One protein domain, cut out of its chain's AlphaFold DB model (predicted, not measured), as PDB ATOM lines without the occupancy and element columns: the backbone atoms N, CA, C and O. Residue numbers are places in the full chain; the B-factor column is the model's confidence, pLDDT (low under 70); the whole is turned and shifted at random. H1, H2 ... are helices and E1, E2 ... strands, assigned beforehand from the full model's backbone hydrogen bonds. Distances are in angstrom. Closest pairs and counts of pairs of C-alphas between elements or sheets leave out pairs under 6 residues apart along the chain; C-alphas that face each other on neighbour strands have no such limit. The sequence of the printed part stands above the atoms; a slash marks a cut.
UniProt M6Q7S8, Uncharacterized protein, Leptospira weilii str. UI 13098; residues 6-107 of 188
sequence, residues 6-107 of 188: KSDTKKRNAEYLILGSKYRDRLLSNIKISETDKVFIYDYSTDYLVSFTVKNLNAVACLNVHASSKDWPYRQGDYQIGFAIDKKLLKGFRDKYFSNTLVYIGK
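Overview. This is residues 6 to 107 of the 188 residues of an uncharacterized protein of Leptospira weilii str. UI 13098 (UniProt M6Q7S8). Two small three-stranded sheets are set one after the other along the longest axis, not face to face: E3, E2 and E6 stand as a wall near one end, and the second sheet, E1, E4 and E5, lies nearer the middle, with E4 and E5 the elements nearest to the mean of the C-alphas. H2 covers one face of the second sheet, crossing over E4 and E5, while H1 and the long link of residues 64 to 78 lie at the end away from the wall, and the short H3 lies at the edge of the wall by E3. The printed part has 102 residues, with three named helices and six named strands in the order H1 E1 H2 E2 E3 E4 E5 H3 E6; both sheets, E3 - E2 - E6 and E1 - E4 - E5, are antiparallel, and the class is mixed, helices and strands. It is only just compact, close to loose, with a radius of gyration of the C-alphas of 15.2 A and spans of 45 by 30 by 21 A.

Arrangement. In one sheet E2, residues 38 to 43, is the inner strand between the edge strands E3, residues 48 to 53, and E6, residues 101 to 106. E2 and E3 form a hairpin, with N 39 and O 52 within hydrogen-bond range at 2.8 A; E2 and E6 have N 40 and O 104 at 2.8 A. H3, residues 87 to 90, only grazes this sheet; its closest C-alpha pair with E3 is Leu 90 and Val 50, 7.8 A apart. In the other sheet E4, residues 59 to 63, is the inner strand between E1, residues 16 to 18, and E5, residues 79 to 83. N 61 and O 17 are 2.9 A apart, and in the hairpin E4 and E5 N 60 and O 82 are 2.8 A apart. E2 and E5 are only just apart, their closest C-alphas 8.4 A from each other. H2, residues 21 to 30, is on the sheet E1 E4 E5 at a height over the sheet of 10.1 A, over E5 and only just over E4, with 3 C-alphas on E4. It runs across the strands, at 87 degrees to E5 on the local plane, and its closest C-alpha pair with E4 is Arg 24 and Ala 59, 6.0 A. H1, residues 6 to 15, only grazes this sheet; the closest C-alphas of H1 and E4 are those of Glu 15 and Leu 63, 5.5 A. In H1 and H2 every O i to N i+4 pair is within hydrogen-bond range; H3 is too short for such a pair.

Along the chain. E2 is 16.2 A from first to last C-alpha, E3 17.4 A and E6 16.6 A, ending at C-alpha 106 (148.489, 91.759, 160.764). E1 is 6.9 A, E4 13.8 A and E5 12.7 A. H1 begins at C-alpha 6 (171.065, 88.487, 127.358) and is 14.9 A long; H2 is 14.1 A and H3 5.1 A.

Size, cuts and confidence. The C-alphas farthest apart, those of Lys 6 and Asp 47, are 46.3 A from each other. The printed part has no cut, and the one long link is E4 to E5, with 15 residues. The mean pLDDT of the printed part is 91.6; residues 6 to 7 are under 70.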
ATOM      1  N   LYS A   6     171.385  87.268 126.590       62.06
ATOM      2  CA  LYS A   6     171.065  88.487 127.358       62.06
ATOM      3  C   LYS A   6     169.555  88.704 127.514       62.06
ATOM      4  O   LYS A   6     169.114  89.176 128.559       62.06
ATOM      5  N   SER A   7     168.766  88.353 126.496       64.19
ATOM      6  CA  SER A   7     167.298  88.432 126.528       64.19
ATOM      7  C   SER A   7     166.710  87.367 127.455       64.19
ATOM      8  O   SER A   7     165.864  87.669 128.296       64.19
ATOM      9  N   ASP A   8     167.243  86.145 127.383       74.50
ATOM     10  CA  ASP A   8     166.808  85.026 128.226       74.50
ATOM     11  C   ASP A   8     167.093  85.276 129.717       74.50
ATOM     12  O   ASP A   8     166.286  84.922 130.576       74.50
ATOM     13  N   THR A   9     168.200  85.955 130.033       79.75
ATOM     14  CA  THR A   9     168.540  86.340 131.415       79.75
ATOM     15  C   THR A   9     167.603  87.426 131.951       79.75
ATOM     16  O   THR A   9     167.105  87.309 133.068       79.75
ATOM     17  N   LYS A  10     167.298  88.460 131.152       81.50
ATOM     18  CA  LYS A  10     166.343  89.516 131.544       81.50
ATOM     19  C   LYS A  10     164.952  88.956 131.815       81.50
ATOM     20  O   LYS A  10     164.330  89.330 132.802       81.50
ATOM     21  N   LYS A  11     164.499  88.042 130.959       82.69
ATOM     22  CA  LYS A  11     163.210  87.369 131.107       82.69
ATOM     23  C   LYS A  11     163.136  86.558 132.401       82.69
ATOM     24  O   LYS A  11     162.185  86.739 133.148       82.69
ATOM     25  N   ARG A  12     164.153  85.742 132.711       83.12
ATOM     26  CA  ARG A  12     164.214  84.978 133.974       83.12
ATOM     27  C   ARG A  12     164.221  85.881 135.204       83.12
ATOM     28  O   ARG A  12     163.495  85.627 136.155       83.12
ATOM     29  N   ASN A  13     164.989  86.968 135.164       85.75
ATOM     30  CA  ASN A  13     165.037  87.927 136.269       85.75
ATOM     31  C   ASN A  13     163.696  88.641 136.490       85.75
ATOM     32  O   ASN A  13     163.447  89.129 137.584       85.75
ATOM     33  N   ALA A  14     162.835  88.708 135.474       88.94
ATOM     34  CA  ALA A  14     161.503  89.279 135.600       88.94
ATOM     35  C   ALA A  14     160.464  88.295 136.153       88.94
ATOM     36  O   ALA A  14     159.382  88.724 136.519       88.94
ATOM     37  N   GLU A  15     160.759  86.996 136.253       91.19
ATOM     38  CA  GLU A  15     159.810  86.027 136.825       91.19
ATOM     39  C   GLU A  15     159.668  86.191 138.348       91.19
ATOM     40  O   GLU A  15     158.641  85.834 138.934       91.19
ATOM     41  N   TYR A  16     160.698  86.755 138.986       93.19
ATOM     42  CA  TYR A  16     160.766  86.995 140.419       93.19
ATOM     43  C   TYR A  16     161.568  88.261 140.725       93.19
ATOM     44  O   TYR A  16     162.773  88.329 140.493       93.19
ATOM     45  N   LEU A  17     160.899  89.257 141.297       94.25
ATOM     46  CA  LEU A  17     161.466  90.565 141.595       94.25
ATOM     47  C   LEU A  17     161.469  90.805 143.102       94.25
ATOM     48  O   LEU A  17     160.418  90.752 143.740       94.25
ATOM     49  N   ILE A  18     162.632  91.140 143.661       96.44
ATOM     50  CA  ILE A  18     162.722  91.689 145.018       96.44
ATOM     51  C   ILE A  18     162.374  93.177 144.949       96.44
ATOM     52  O   ILE A  18     162.997  93.943 144.215       96.44
ATOM     53  N   LEU A  19     161.358  93.582 145.704       96.00
ATOM     54  CA  LEU A  19     160.856  94.948 145.723       96.00
ATOM     55  C   LEU A  19     161.689  95.801 146.684       96.00
ATOM     56  O   LEU A  19     161.734  95.539 147.886       96.00
ATOM     57  N   GLY A  20     162.326  96.844 146.149       96.19
ATOM     58  CA  GLY A  20     163.035  97.845 146.949       96.19
ATOM     59  C   GLY A  20     162.100  98.684 147.832       96.19
ATOM     60  O   GLY A  20     160.874  98.625 147.693       96.19
ATOM     61  N   SER A  21     162.689  99.511 148.702       96.38
ATOM     62  CA  SER A  21     161.990 100.301 149.735       96.38
ATOM     63  C   SER A  21     160.750 101.037 149.220       96.38
ATOM     64  O   SER A  21     159.659 100.805 149.722       96.38
ATOM     65  N   LYS A  22     160.865 101.802 148.126       97.25
ATOM     66  CA  LYS A  22     159.735 102.544 147.529       97.25
ATOM     67  C   LYS A  22     158.506 101.667 147.241       97.25
ATOM     68  O   LYS A  22     157.371 102.085 147.462       97.25
ATOM     69  N   TYR A  23     158.711 100.467 146.699       96.12
ATOM     70  CA  TYR A  23     157.611  99.556 146.369       96.12
ATOM     71  C   TYR A  23     157.116  98.790 147.593       96.12
ATOM     72  O   TYR A  23     155.922  98.501 147.679       96.12
ATOM     73  N   ARG A  24     158.006  98.509 148.549       97.69
ATOM     74  CA  ARG A  24     157.647  97.958 149.853       97.69
ATOM     75  C   ARG A  24     156.739  98.916 150.624       97.69
ATOM     76  O   ARG A  24     155.651  98.510 151.010       97.69
ATOM     77  N   ASP A  25     157.099 100.191 150.739       97.81
ATOM     78  CA  ASP A  25     156.285 101.211 151.416       97.81
ATOM     79  C   ASP A  25     154.907 101.348 150.758       97.81
ATOM     80  O   ASP A  25     153.873 101.450 151.427       97.81
ATOM     81  N   ARG A  26     154.865 101.261 149.421       96.69
ATOM     82  CA  ARG A  26     153.610 101.242 148.661       96.69
ATOM     83  C   ARG A  26     152.773  99.993 148.952       96.69
ATOM     84  O   ARG A  26     151.552 100.101 149.032       96.69
ATOM     85  N   LEU A  27     153.391  98.817 149.077       96.44
ATOM     86  CA  LEU A  27     152.695  97.583 149.447       96.44
ATOM     87  C   LEU A  27     152.079  97.723 150.843       96.44
ATOM     88  O   LEU A  27     150.870  97.558 150.980       96.44
ATOM     89  N   LEU A  28     152.896  98.081 151.839       97.81
ATOM     90  CA  LEU A  28     152.486  98.187 153.242       97.81
ATOM     91  C   LEU A  28     151.346  99.198 153.431       97.81
ATOM     92  O   LEU A  28     150.345  98.885 154.076       97.81
ATOM     93  N   SER A  29     151.455 100.377 152.813       97.50
ATOM     94  CA  SER A  29     150.441 101.436 152.925       97.50
ATOM     95  C   SER A  29     149.104 101.061 152.277       97.50
ATOM     96  O   SER A  29     148.057 101.271 152.888       97.50
ATOM     97  N   ASN A  30     149.109 100.448 151.087       95.88
ATOM     98  CA  ASN A  30     147.867 100.080 150.394       95.88
ATOM     99  C   ASN A  30     147.107  98.940 151.079       95.88
ATOM    100  O   ASN A  30     145.877  98.961 151.095       95.88
ATOM    101  N   ILE A  31     147.814  97.962 151.658       94.12
ATOM    102  CA  ILE A  31     147.172  96.855 152.388       94.12
ATOM    103  C   ILE A  31     147.054  97.123 153.895       94.12
ATOM    104  O   ILE A  31     146.577  96.265 154.632       94.12
ATOM    105  N   LYS A  32     147.432  98.332 154.337       96.75
ATOM    106  CA  LYS A  32     147.287  98.845 155.708       96.75
ATOM    107  C   LYS A  32     147.957  97.968 156.773       96.75
ATOM    108  O   LYS A  32     147.383  97.741 157.837       96.75
ATOM    109  N   ILE A  33     149.174  97.507 156.493       97.12
ATOM    110  CA  ILE A  33     150.006  96.758 157.445       97.12
ATOM    111  C   ILE A  33     151.278  97.535 157.793       97.12
ATOM    112  O   ILE A  33     151.679  98.455 157.081       97.12
ATOM    113  N   SER A  34     151.926  97.148 158.887       97.69
ATOM    114  CA  SER A  34     153.170  97.751 159.370       97.69
ATOM    115  C   SER A  34     154.356  96.788 159.310       97.69
ATOM    116  O   SER A  34     154.196  95.571 159.277       97.69
ATOM    117  N   GLU A  35     155.571  97.327 159.389       98.12
ATOM    118  CA  GLU A  35     156.798  96.526 159.511       98.12
ATOM    119  C   GLU A  35     156.832  95.649 160.772       98.12
ATOM    120  O   GLU A  35     157.481  94.600 160.804       98.12
ATOM    121  N   THR A  36     156.122  96.071 161.820       98.31
ATOM    122  CA  THR A  36     156.005  95.335 163.085       98.31
ATOM    123  C   THR A  36     154.928  94.254 163.065       98.31
ATOM    124  O   THR A  36     154.881  93.435 163.984       98.31
ATOM    125  N   ASP A  37     154.086  94.226 162.029       98.56
ATOM    126  CA  ASP A  37     153.075  93.188 161.865       98.56
ATOM    127  C   ASP A  37     153.732  91.839 161.560       98.56
ATOM    128  O   ASP A  37     154.934  91.723 161.285       98.56
ATOM    129  N   LYS A  38     152.924  90.783 161.613       98.50
ATOM    130  CA  LYS A  38     153.361  89.418 161.358       98.50
ATOM    131  C   LYS A  38     152.565  88.792 160.227       98.50
ATOM    132  O   LYS A  38     151.360  88.989 160.116       98.50
ATOM    133  N   VAL A  39     153.254  87.985 159.430       98.12
ATOM    134  CA  VAL A  39     152.644  87.009 158.529       98.12
ATOM    135  C   VAL A  39     152.421  85.733 159.331       98.12
ATOM    136  O   VAL A  39     153.385  85.122 159.787       98.12
ATOM    137  N   PHE A  40     151.165  85.345 159.516       97.69
ATOM    138  CA  PHE A  40     150.739  84.095 160.136       97.69
ATOM    139  C   PHE A  40     150.376  83.091 159.049       97.69
ATOM    140  O   PHE A  40     149.606  83.415 158.145       97.69
ATOM    141  N   ILE A  41     150.910  81.877 159.155       96.50
ATOM    142  CA  ILE A  41     150.635  80.779 158.227       96.50
ATOM    143  C   ILE A  41     150.170  79.584 159.036       96.50
ATOM    144  O   ILE A  41     150.910  79.090 159.890       96.50
ATOM    145  N   TYR A  42     148.953  79.137 158.759       95.12
ATOM    146  CA  TYR A  42     148.266  78.114 159.529       95.12
ATOM    147  C   TYR A  42     147.815  76.962 158.638       95.12
ATOM    148  O   TYR A  42     147.027  77.167 157.720       95.12
ATOM    149  N   ASP A  43     148.293  75.755 158.924       93.19
ATOM    150  CA  ASP A  43     147.792  74.512 158.339       93.19
ATOM    151  C   ASP A  43     146.689  73.947 159.236       93.19
ATOM    152  O   ASP A  43     146.953  73.383 160.301       93.19
ATOM    153  N   TYR A  44     145.439  74.082 158.794       90.88
ATOM    154  CA  TYR A  44     144.291  73.632 159.579       90.88
ATOM    155  C   TYR A  44     144.125  72.107 159.593       90.88
ATOM    156  O   TYR A  44     143.330  71.594 160.379       90.88
ATOM    157  N   SER A  45     144.836  71.372 158.732       88.69
ATOM    158  CA  SER A  45     144.790  69.905 158.715       88.69
ATOM    159  C   SER A  45     145.692  69.278 159.777       88.69
ATOM    160  O   SER A  45     145.424  68.169 160.239       88.69
ATOM    161  N   THR A  46     146.745  69.994 160.178       88.69
ATOM    162  CA  THR A  46     147.728  69.545 161.175       88.69
ATOM    163  C   THR A  46     147.751  70.397 162.442       88.69
ATOM    164  O   THR A  46     148.496  70.078 163.365       88.69
ATOM    165  N   ASP A  47     146.946  71.462 162.496       90.62
ATOM    166  CA  ASP A  47     146.961  72.473 163.559       90.62
ATOM    167  C   ASP A  47     148.353  73.120 163.750       90.62
ATOM    168  O   ASP A  47     148.757  73.531 164.845       90.62
ATOM    169  N   TYR A  48     149.131  73.203 162.667       92.69
ATOM    170  CA  TYR A  48     150.478  73.764 162.679       92.69
ATOM    171  C   TYR A  48     150.443  75.248 162.303       92.69
ATOM    172  O   TYR A  48     149.866  75.633 161.289       92.69
ATOM    173  N   LEU A  49     151.065  76.096 163.124       94.44
ATOM    174  CA  LEU A  49     151.093  77.549 162.950       94.44
ATOM    175  C   LEU A  49     152.532  78.044 163.053       94.44
ATOM    176  O   LEU A  49     153.218  77.751 164.032       94.44
ATOM    177  N   VAL A  50     152.946  78.862 162.090       95.81
ATOM    178  CA  VAL A  50     154.188  79.642 162.158       95.81
ATOM    179  C   VAL A  50     153.893  81.115 161.923       95.81
ATOM    180  O   VAL A  50     152.878  81.475 161.324       95.81
ATOM    181  N   SER A  51     154.790  81.979 162.393       97.38
ATOM    182  CA  SER A  51     154.684  83.414 162.148       97.38
ATOM    183  C   SER A  51     156.039  84.056 161.908       97.38
ATOM    184  O   SER A  51     157.015  83.692 162.566       97.38
ATOM    185  N   PHE A  52     156.071  85.063 161.041       98.31
ATOM    186  CA  PHE A  52     157.270  85.828 160.705       98.31
ATOM    187  C   PHE A  52     156.971  87.320 160.800       98.31
ATOM    188  O   PHE A  52     155.905  87.758 160.384       98.31
ATOM    189  N   THR A  53     157.902  88.109 161.335       98.25
ATOM    190  CA  THR A  53     157.737  89.573 161.364       98.25
ATOM    191  C   THR A  53     157.934  90.126 159.958       98.25
ATOM    192  O   THR A  53     158.909  89.757 159.303       98.25
ATOM    193  N   VAL A  54     157.047  91.017 159.514       98.31
ATOM    194  CA  VAL A  54     157.052  91.598 158.162       98.31
ATOM    195  C   VAL A  54     158.412  92.207 157.820       98.31
ATOM    196  O   VAL A  54     158.950  91.902 156.754       98.31
ATOM    197  N   LYS A  55     159.028  92.958 158.745       97.81
ATOM    198  CA  LYS A  55     160.363  93.564 158.561       97.81
ATOM    199  C   LYS A  55     161.487  92.589 158.205       97.81
ATOM    200  O   LYS A  55     162.483  92.997 157.625       97.81
ATOM    201  N   ASN A  56     161.336  91.309 158.551       97.69
ATOM    202  CA  ASN A  56     162.353  90.283 158.313       97.69
ATOM    203  C   ASN A  56     162.149  89.541 156.980       97.69
ATOM    204  O   ASN A  56     162.912  88.628 156.674       97.69
ATOM    205  N   LEU A  57     161.108  89.877 156.212       97.88
ATOM    206  CA  LEU A  57     160.785  89.226 154.946       97.88
ATOM    207  C   LEU A  57     160.998  90.175 153.770       97.88
ATOM    208  O   LEU A  57     160.597  91.340 153.813       97.88
ATOM    209  N   ASN A  58     161.531  89.649 152.669       97.75
ATOM    210  CA  ASN A  58     161.599  90.389 151.413       97.75
ATOM    211  C   ASN A  58     160.190  90.575 150.840       97.75
ATOM    212  O   ASN A  58     159.448  89.603 150.688       97.75
ATOM    213  N   ALA A  59     159.841  91.815 150.495       97.75
ATOM    214  CA  ALA A  59     158.678  92.084 149.660       97.75
ATOM    215  C   ALA A  59     159.040  91.712 148.219       97.75
ATOM    216  O   ALA A  59     160.115  92.081 147.743       97.75
ATOM    217  N   VAL A  60     158.181  90.961 147.540       97.44
ATOM    218  CA  VAL A  60     158.469  90.422 146.209       97.44
ATOM    219  C   VAL A  60     157.260  90.508 145.292       97.44
ATOM    220  O   VAL A  60     156.118  90.513 145.753       97.44
ATOM    221  N   ALA A  61     157.526  90.555 143.992       95.94
ATOM    222  CA  ALA A  61     156.549  90.300 142.945       95.94
ATOM    223  C   ALA A  61     156.991  89.053 142.172       95.94
ATOM    224  O   ALA A  61     158.098  89.024 141.636       95.94
ATOM    225  N   CYS A  62     156.149  88.027 142.123       94.12
ATOM    226  CA  CYS A  62     156.396  86.806 141.356       94.12
ATOM    227  C   CYS A  62     155.273  86.583 140.352       94.12
ATOM    228  O   CYS A  62     154.139  86.991 140.596       94.12
ATOM    229  N   LEU A  63     155.568  85.929 139.234       93.31
ATOM    230  CA  LEU A  63     154.526  85.576 138.277       93.31
ATOM    231  C   LEU A  63     153.457  84.690 138.918       93.31
ATOM    232  O   LEU A  63     153.755  83.773 139.686       93.31
ATOM    233  N   ASN A  64     152.203  84.989 138.600       89.44
ATOM    234  CA  ASN A  64     151.078  84.160 138.991       89.44
ATOM    235  C   ASN A  64     151.087  82.846 138.185       89.44
ATOM    236  O   ASN A  64     151.746  82.724 137.154       89.44
ATOM    237  N   VAL A  65     150.322  81.855 138.642       85.00
ATOM    238  CA  VAL A  65     150.282  80.514 138.027       85.00
ATOM    239  C   VAL A  65     149.721  80.480 136.597       85.00
ATOM    240  O   VAL A  65     149.806  79.446 135.938       85.00
ATOM    241  N   HIS A  66     149.135  81.577 136.119       85.19
ATOM    242  CA  HIS A  66     148.564  81.703 134.779       85.19
ATOM    243  C   HIS A  66     149.508  82.387 133.787       85.19
ATOM    244  O   HIS A  66     149.287  82.277 132.585       85.19
ATOM    245  N   ALA A  67     150.554  83.061 134.265       85.50
ATOM    246  CA  ALA A  67     151.556  83.665 133.407       85.50
ATOM    247  C   ALA A  67     152.509  82.585 132.878       85.50
ATOM    248  O   ALA A  67     153.093  81.804 133.633       85.50
ATOM    249  N   SER A  68     152.681  82.534 131.562       80.50
ATOM    250  CA  SER A  68     153.611  81.634 130.896       80.50
ATOM    251  C   SER A  68     154.826  82.396 130.397       80.50
ATOM    252  O   SER A  68     154.777  83.581 130.083       80.50
ATOM    253  N   SER A  69     155.926  81.678 130.182       76.94
ATOM    254  CA  SER A  69     157.122  82.276 129.587       76.94
ATOM    255  C   SER A  69     156.870  82.900 128.196       76.94
ATOM    256  O   SER A  69     157.656  83.731 127.738       76.94
ATOM    257  N   LYS A  70     155.796  82.518 127.491       81.81
ATOM    258  CA  LYS A  70     155.447  83.090 126.182       81.81
ATOM    259  C   LYS A  70     154.840  84.490 126.290       81.81
ATOM    260  O   LYS A  70     154.871  85.210 125.301       81.81
ATOM    261  N   ASP A  71     154.387  84.886 127.475       85.31
ATOM    262  CA  ASP A  71     153.715  86.169 127.719       85.31
ATOM    263  C   ASP A  71     154.704  87.323 127.950       85.31
ATOM    264  O   ASP A  71     154.322  88.436 128.294       85.31
ATOM    265  N   TRP A  72     156.001  87.073 127.750       85.94
ATOM    266  CA  TRP A  72     157.036  88.095 127.814       85.94
ATOM    267  C   TRP A  72     156.864  89.150 126.695       85.94
ATOM    268  O   TRP A  72     156.781  88.765 125.526       85.94
ATOM    269  N   PRO A  73     156.932  90.466 126.991       90.31
ATOM    270  CA  PRO A  73     157.164  91.072 128.302       90.31
ATOM    271  C   PRO A  73     155.926  91.041 129.207       90.31
ATOM    272  O   PRO A  73     154.839  91.449 128.805       90.31
ATOM    273  N   TYR A  74     156.131  90.618 130.458       91.56
ATOM    274  CA  TYR A  74     155.059  90.477 131.444       91.56
ATOM    275  C   TYR A  74     154.461  91.835 131.836       91.56
ATOM    276  O   TYR A  74     155.176  92.828 132.016       91.56
ATOM    277  N   ARG A  75     153.144  91.868 132.019       91.00
ATOM    278  CA  ARG A  75     152.356  93.020 132.469       91.00
ATOM    279  C   ARG A  75     152.197  92.996 133.985       91.00
ATOM    280  O   ARG A  75     152.352  91.968 134.628       91.00
ATOM    281  N   GLN A  76     151.810  94.125 134.580       88.31
ATOM    282  CA  GLN A  76     151.627  94.216 136.035       88.31
ATOM    283  C   GLN A  76     150.600  93.204 136.582       88.31
ATOM    284  O   GLN A  76     150.800  92.674 137.671       88.31
ATOM    285  N   GLY A  77     149.529  92.921 135.830       89.12
ATOM    286  CA  GLY A  77     148.500  91.943 136.215       89.12
ATOM    287  C   GLY A  77     148.985  90.490 136.243       89.12
ATOM    288  O   GLY A  77     148.327  89.640 136.840       89.12
ATOM    289  N   ASP A  78     150.151  90.211 135.661       92.88
ATOM    290  CA  ASP A  78     150.737  88.870 135.633       92.88
ATOM    291  C   ASP A  78     151.439  88.520 136.952       92.88
ATOM    292  O   ASP A  78     151.826  87.372 137.158       92.88
ATOM    293  N   TYR A  79     151.580  89.482 137.870       93.88
ATOM    294  CA  TYR A  79     152.294  89.304 139.131       93.88
ATOM    295  C   TYR A  79     151.360  89.142 140.330       93.88
ATOM    296  O   TYR A  79     150.377  89.864 140.499       93.88
ATOM    297  N   GLN A  80     151.748  88.249 141.232       94.12
ATOM    298  CA  GLN A  80     151.326  88.227 142.624       94.12
ATOM    299  C   GLN A  80     152.374  88.948 143.472       94.12
ATOM    300  O   GLN A  80     153.576  88.738 143.313       94.12
ATOM    301  N   ILE A  81     151.913  89.817 144.370       94.94
ATOM    302  CA  ILE A  81     152.773  90.637 145.224       94.94
ATOM    303  C   ILE A  81     152.554  90.230 146.676       94.94
ATOM    304  O   ILE A  81     151.415  90.120 147.128       94.94
ATOM    305  N   GLY A  82     153.642  90.027 147.412       95.81
ATOM    306  CA  GLY A  82     153.582  89.611 148.809       95.81
ATOM    307  C   GLY A  82     154.961  89.519 149.445       95.81
ATOM    308  O   GLY A  82     155.884  90.234 149.058       95.81
ATOM    309  N   PHE A  83     155.101  88.628 150.425       97.19
ATOM    310  CA  PHE A  83     156.353  88.402 151.140       97.19
ATOM    311  C   PHE A  83     156.917  87.019 150.839       97.19
ATOM    312  O   PHE A  83     156.201  86.020 150.891       97.19
ATOM    313  N   ALA A  84     158.213  86.962 150.551       95.94
ATOM    314  CA  ALA A  84     158.913  85.711 150.311       95.94
ATOM    315  C   ALA A  84     159.218  84.989 151.625       95.94
ATOM    316  O   ALA A  84     159.724  85.597 152.567       95.94
ATOM    317  N   ILE A  85     158.961  83.682 151.664       94.69
ATOM    318  CA  ILE A  85     159.238  82.827 152.821       94.69
ATOM    319  C   ILE A  85     160.052  81.627 152.354       94.69
ATOM    320  O   ILE A  85     159.670  80.934 151.410       94.69
ATOM    321  N   ASP A  86     161.178  81.380 153.022       91.69
ATOM    322  CA  ASP A  86     161.995  80.203 152.744       91.69
ATOM    323  C   ASP A  86     161.224  78.940 153.146       91.69
ATOM    324  O   ASP A  86     160.841  78.748 154.302       91.69
ATOM    325  N   LYS A  87     161.035  78.037 152.181       88.38
ATOM    326  CA  LYS A  87     160.370  76.748 152.380       88.38
ATOM    327  C   LYS A  87     161.022  75.906 153.484       88.38
ATOM    328  O   LYS A  87     160.335  75.115 154.127       88.38
ATOM    329  N   LYS A  88     162.319  76.086 153.763       90.44
ATOM    330  CA  LYS A  88     163.017  75.422 154.881       90.44
ATOM    331  C   LYS A  88     162.455  75.810 156.251       90.44
ATOM    332  O   LYS A  88     162.606  75.032 157.191       90.44
ATOM    333  N   LEU A  89     161.805  76.970 156.363       90.50
ATOM    334  CA  LEU A  89     161.126  77.434 157.578       90.50
ATOM    335  C   LEU A  89     159.710  76.840 157.717       90.50
ATOM    336  O   LEU A  89     159.074  76.996 158.756       90.50
ATOM    337  N   LEU A  90     159.229  76.121 156.696       90.25
ATOM    338  CA  LEU A  90     157.889  75.532 156.617       90.25
ATOM    339  C   LEU A  90     157.903  73.995 156.743       90.25
ATOM    340  O   LEU A  90     156.991  73.325 156.277       90.25
ATOM    341  N   LYS A  91     158.918  73.404 157.387       84.69
ATOM    342  CA  LYS A  91     159.067  71.934 157.500       84.69
ATOM    343  C   LYS A  91     157.911  71.210 158.210       84.69
ATOM    344  O   LYS A  91     157.749  70.016 158.000       84.69
ATOM    345  N   GLY A  92     157.130  71.900 159.044       82.94
ATOM    346  CA  GLY A  92     155.966  71.316 159.729       82.94
ATOM    347  C   GLY A  92     154.707  71.194 158.861       82.94
ATOM    348  O   GLY A  92     153.757  70.530 159.264       82.94
ATOM    349  N   PHE A  93     154.704  71.794 157.667       89.12
ATOM    350  CA  PHE A  93     153.593  71.713 156.721       89.12
ATOM    351  C   PHE A  93     153.699  70.416 155.920       89.12
ATOM    352  O   PHE A  93     154.701  70.171 155.245       89.12
ATOM    353  N   ARG A  94     152.667  69.570 156.003       82.00
ATOM    354  CA  ARG A  94     152.676  68.237 155.373       82.00
ATOM    355  C   ARG A  94     152.318  68.277 153.892       82.00
ATOM    356  O   ARG A  94     152.795  67.445 153.126       82.00
ATOM    357  N   ASP A  95     151.482  69.231 153.494       83.31
ATOM    358  CA  ASP A  95     151.070  69.382 152.104       83.31
ATOM    359  C   ASP A  95     152.082  70.226 151.318       83.31
ATOM    360  O   ASP A  95     152.282  71.411 151.585       83.31
ATOM    361  N   LYS A  96     152.682  69.616 150.293       81.06
ATOM    362  CA  LYS A  96     153.632  70.273 149.387       81.06
ATOM    363  C   LYS A  96     153.002  71.437 148.615       81.06
ATOM    364  O   LYS A  96     153.746  72.327 148.194       81.06
ATOM    365  N   TYR A  97     151.683  71.407 148.421       84.06
ATOM    366  CA  TYR A  97     150.910  72.409 147.688       84.06
ATOM    367  C   TYR A  97     150.194  73.412 148.597       84.06
ATOM    368  O   TYR A  97     149.575  74.338 148.084       84.06
ATOM    369  N   PHE A  98     150.305  73.266 149.924       88.31
ATOM    370  CA  PHE A  98     149.689  74.172 150.899       88.31
ATOM    371  C   PHE A  98     148.160  74.326 150.740       88.31
ATOM    372  O   PHE A  98     147.590  75.348 151.112       88.31
ATOM    373  N   SER A  99     147.467  73.299 150.247       89.75
ATOM    374  CA  SER A  99     146.021  73.310 149.970       89.75
ATOM    375  C   SER A  99     145.173  73.473 151.234       89.75
ATOM    376  O   SER A  99     144.056  73.972 151.166       89.75
ATOM    377  N   ASN A 100     145.714  73.075 152.392       90.31
ATOM    378  CA  ASN A 100     145.083  73.250 153.704       90.31
ATOM    379  C   ASN A 100     145.657  74.431 154.502       90.31
ATOM    380  O   ASN A 100     145.587  74.448 155.730       90.31
ATOM    381  N   THR A 101     146.290  75.390 153.827       92.88
ATOM    382  CA  THR A 101     146.973  76.510 154.482       92.88
ATOM    383  C   THR A 101     146.191  77.806 154.341       92.88
ATOM    384  O   THR A 101     145.758  78.179 153.255       92.88
ATOM    385  N   LEU A 102     146.061  78.527 155.450       94.62
ATOM    386  CA  LEU A 102     145.547  79.887 155.503       94.62
ATOM    387  C   LEU A 102     146.685  80.847 155.838       94.62
ATOM    388  O   LEU A 102     147.557  80.538 156.650       94.62
ATOM    389  N   VAL A 103     146.656  82.028 155.223       95.38
ATOM    390  CA  VAL A 103     147.636  83.091 155.459       95.38
ATOM    391  C   VAL A 103     146.909  84.353 155.891       95.38
ATOM    392  O   VAL A 103     145.899  84.730 155.301       95.38
ATOM    393  N   TYR A 104     147.437  85.015 156.913       97.12
ATOM    394  CA  TYR A 104     146.970  86.321 157.357       97.12
ATOM    395  C   TYR A 104     148.152  87.217 157.695       97.12
ATOM    396  O   TYR A 104     149.155  86.744 158.226       97.12
ATOM    397  N   ILE A 105     148.031  88.512 157.415       97.62
ATOM    398  CA  ILE A 105     149.051  89.500 157.753       97.62
ATOM    399  C   ILE A 105     148.416  90.557 158.644       97.62
ATOM    400  O   ILE A 105     147.425  91.175 158.260       97.62
ATOM    401  N   GLY A 106     148.979  90.754 159.831       97.38
ATOM    402  CA  GLY A 106     148.489  91.759 160.764       97.38
ATOM    403  C   GLY A 106     149.162  91.690 162.127       97.38
ATOM    404  O   GLY A 106     150.146  90.978 162.337       97.38
ATOM    405  N   LYS A 107     148.617  92.450 163.077       97.19
ATOM    406  CA  LYS A 107     149.198  92.610 164.418       97.19
ATOM    407  C   LYS A 107     149.113  91.345 165.273       97.19
ATOM    408  O   LYS A 107     150.004  91.081 166.077       97.19
TER     409      LYS A 107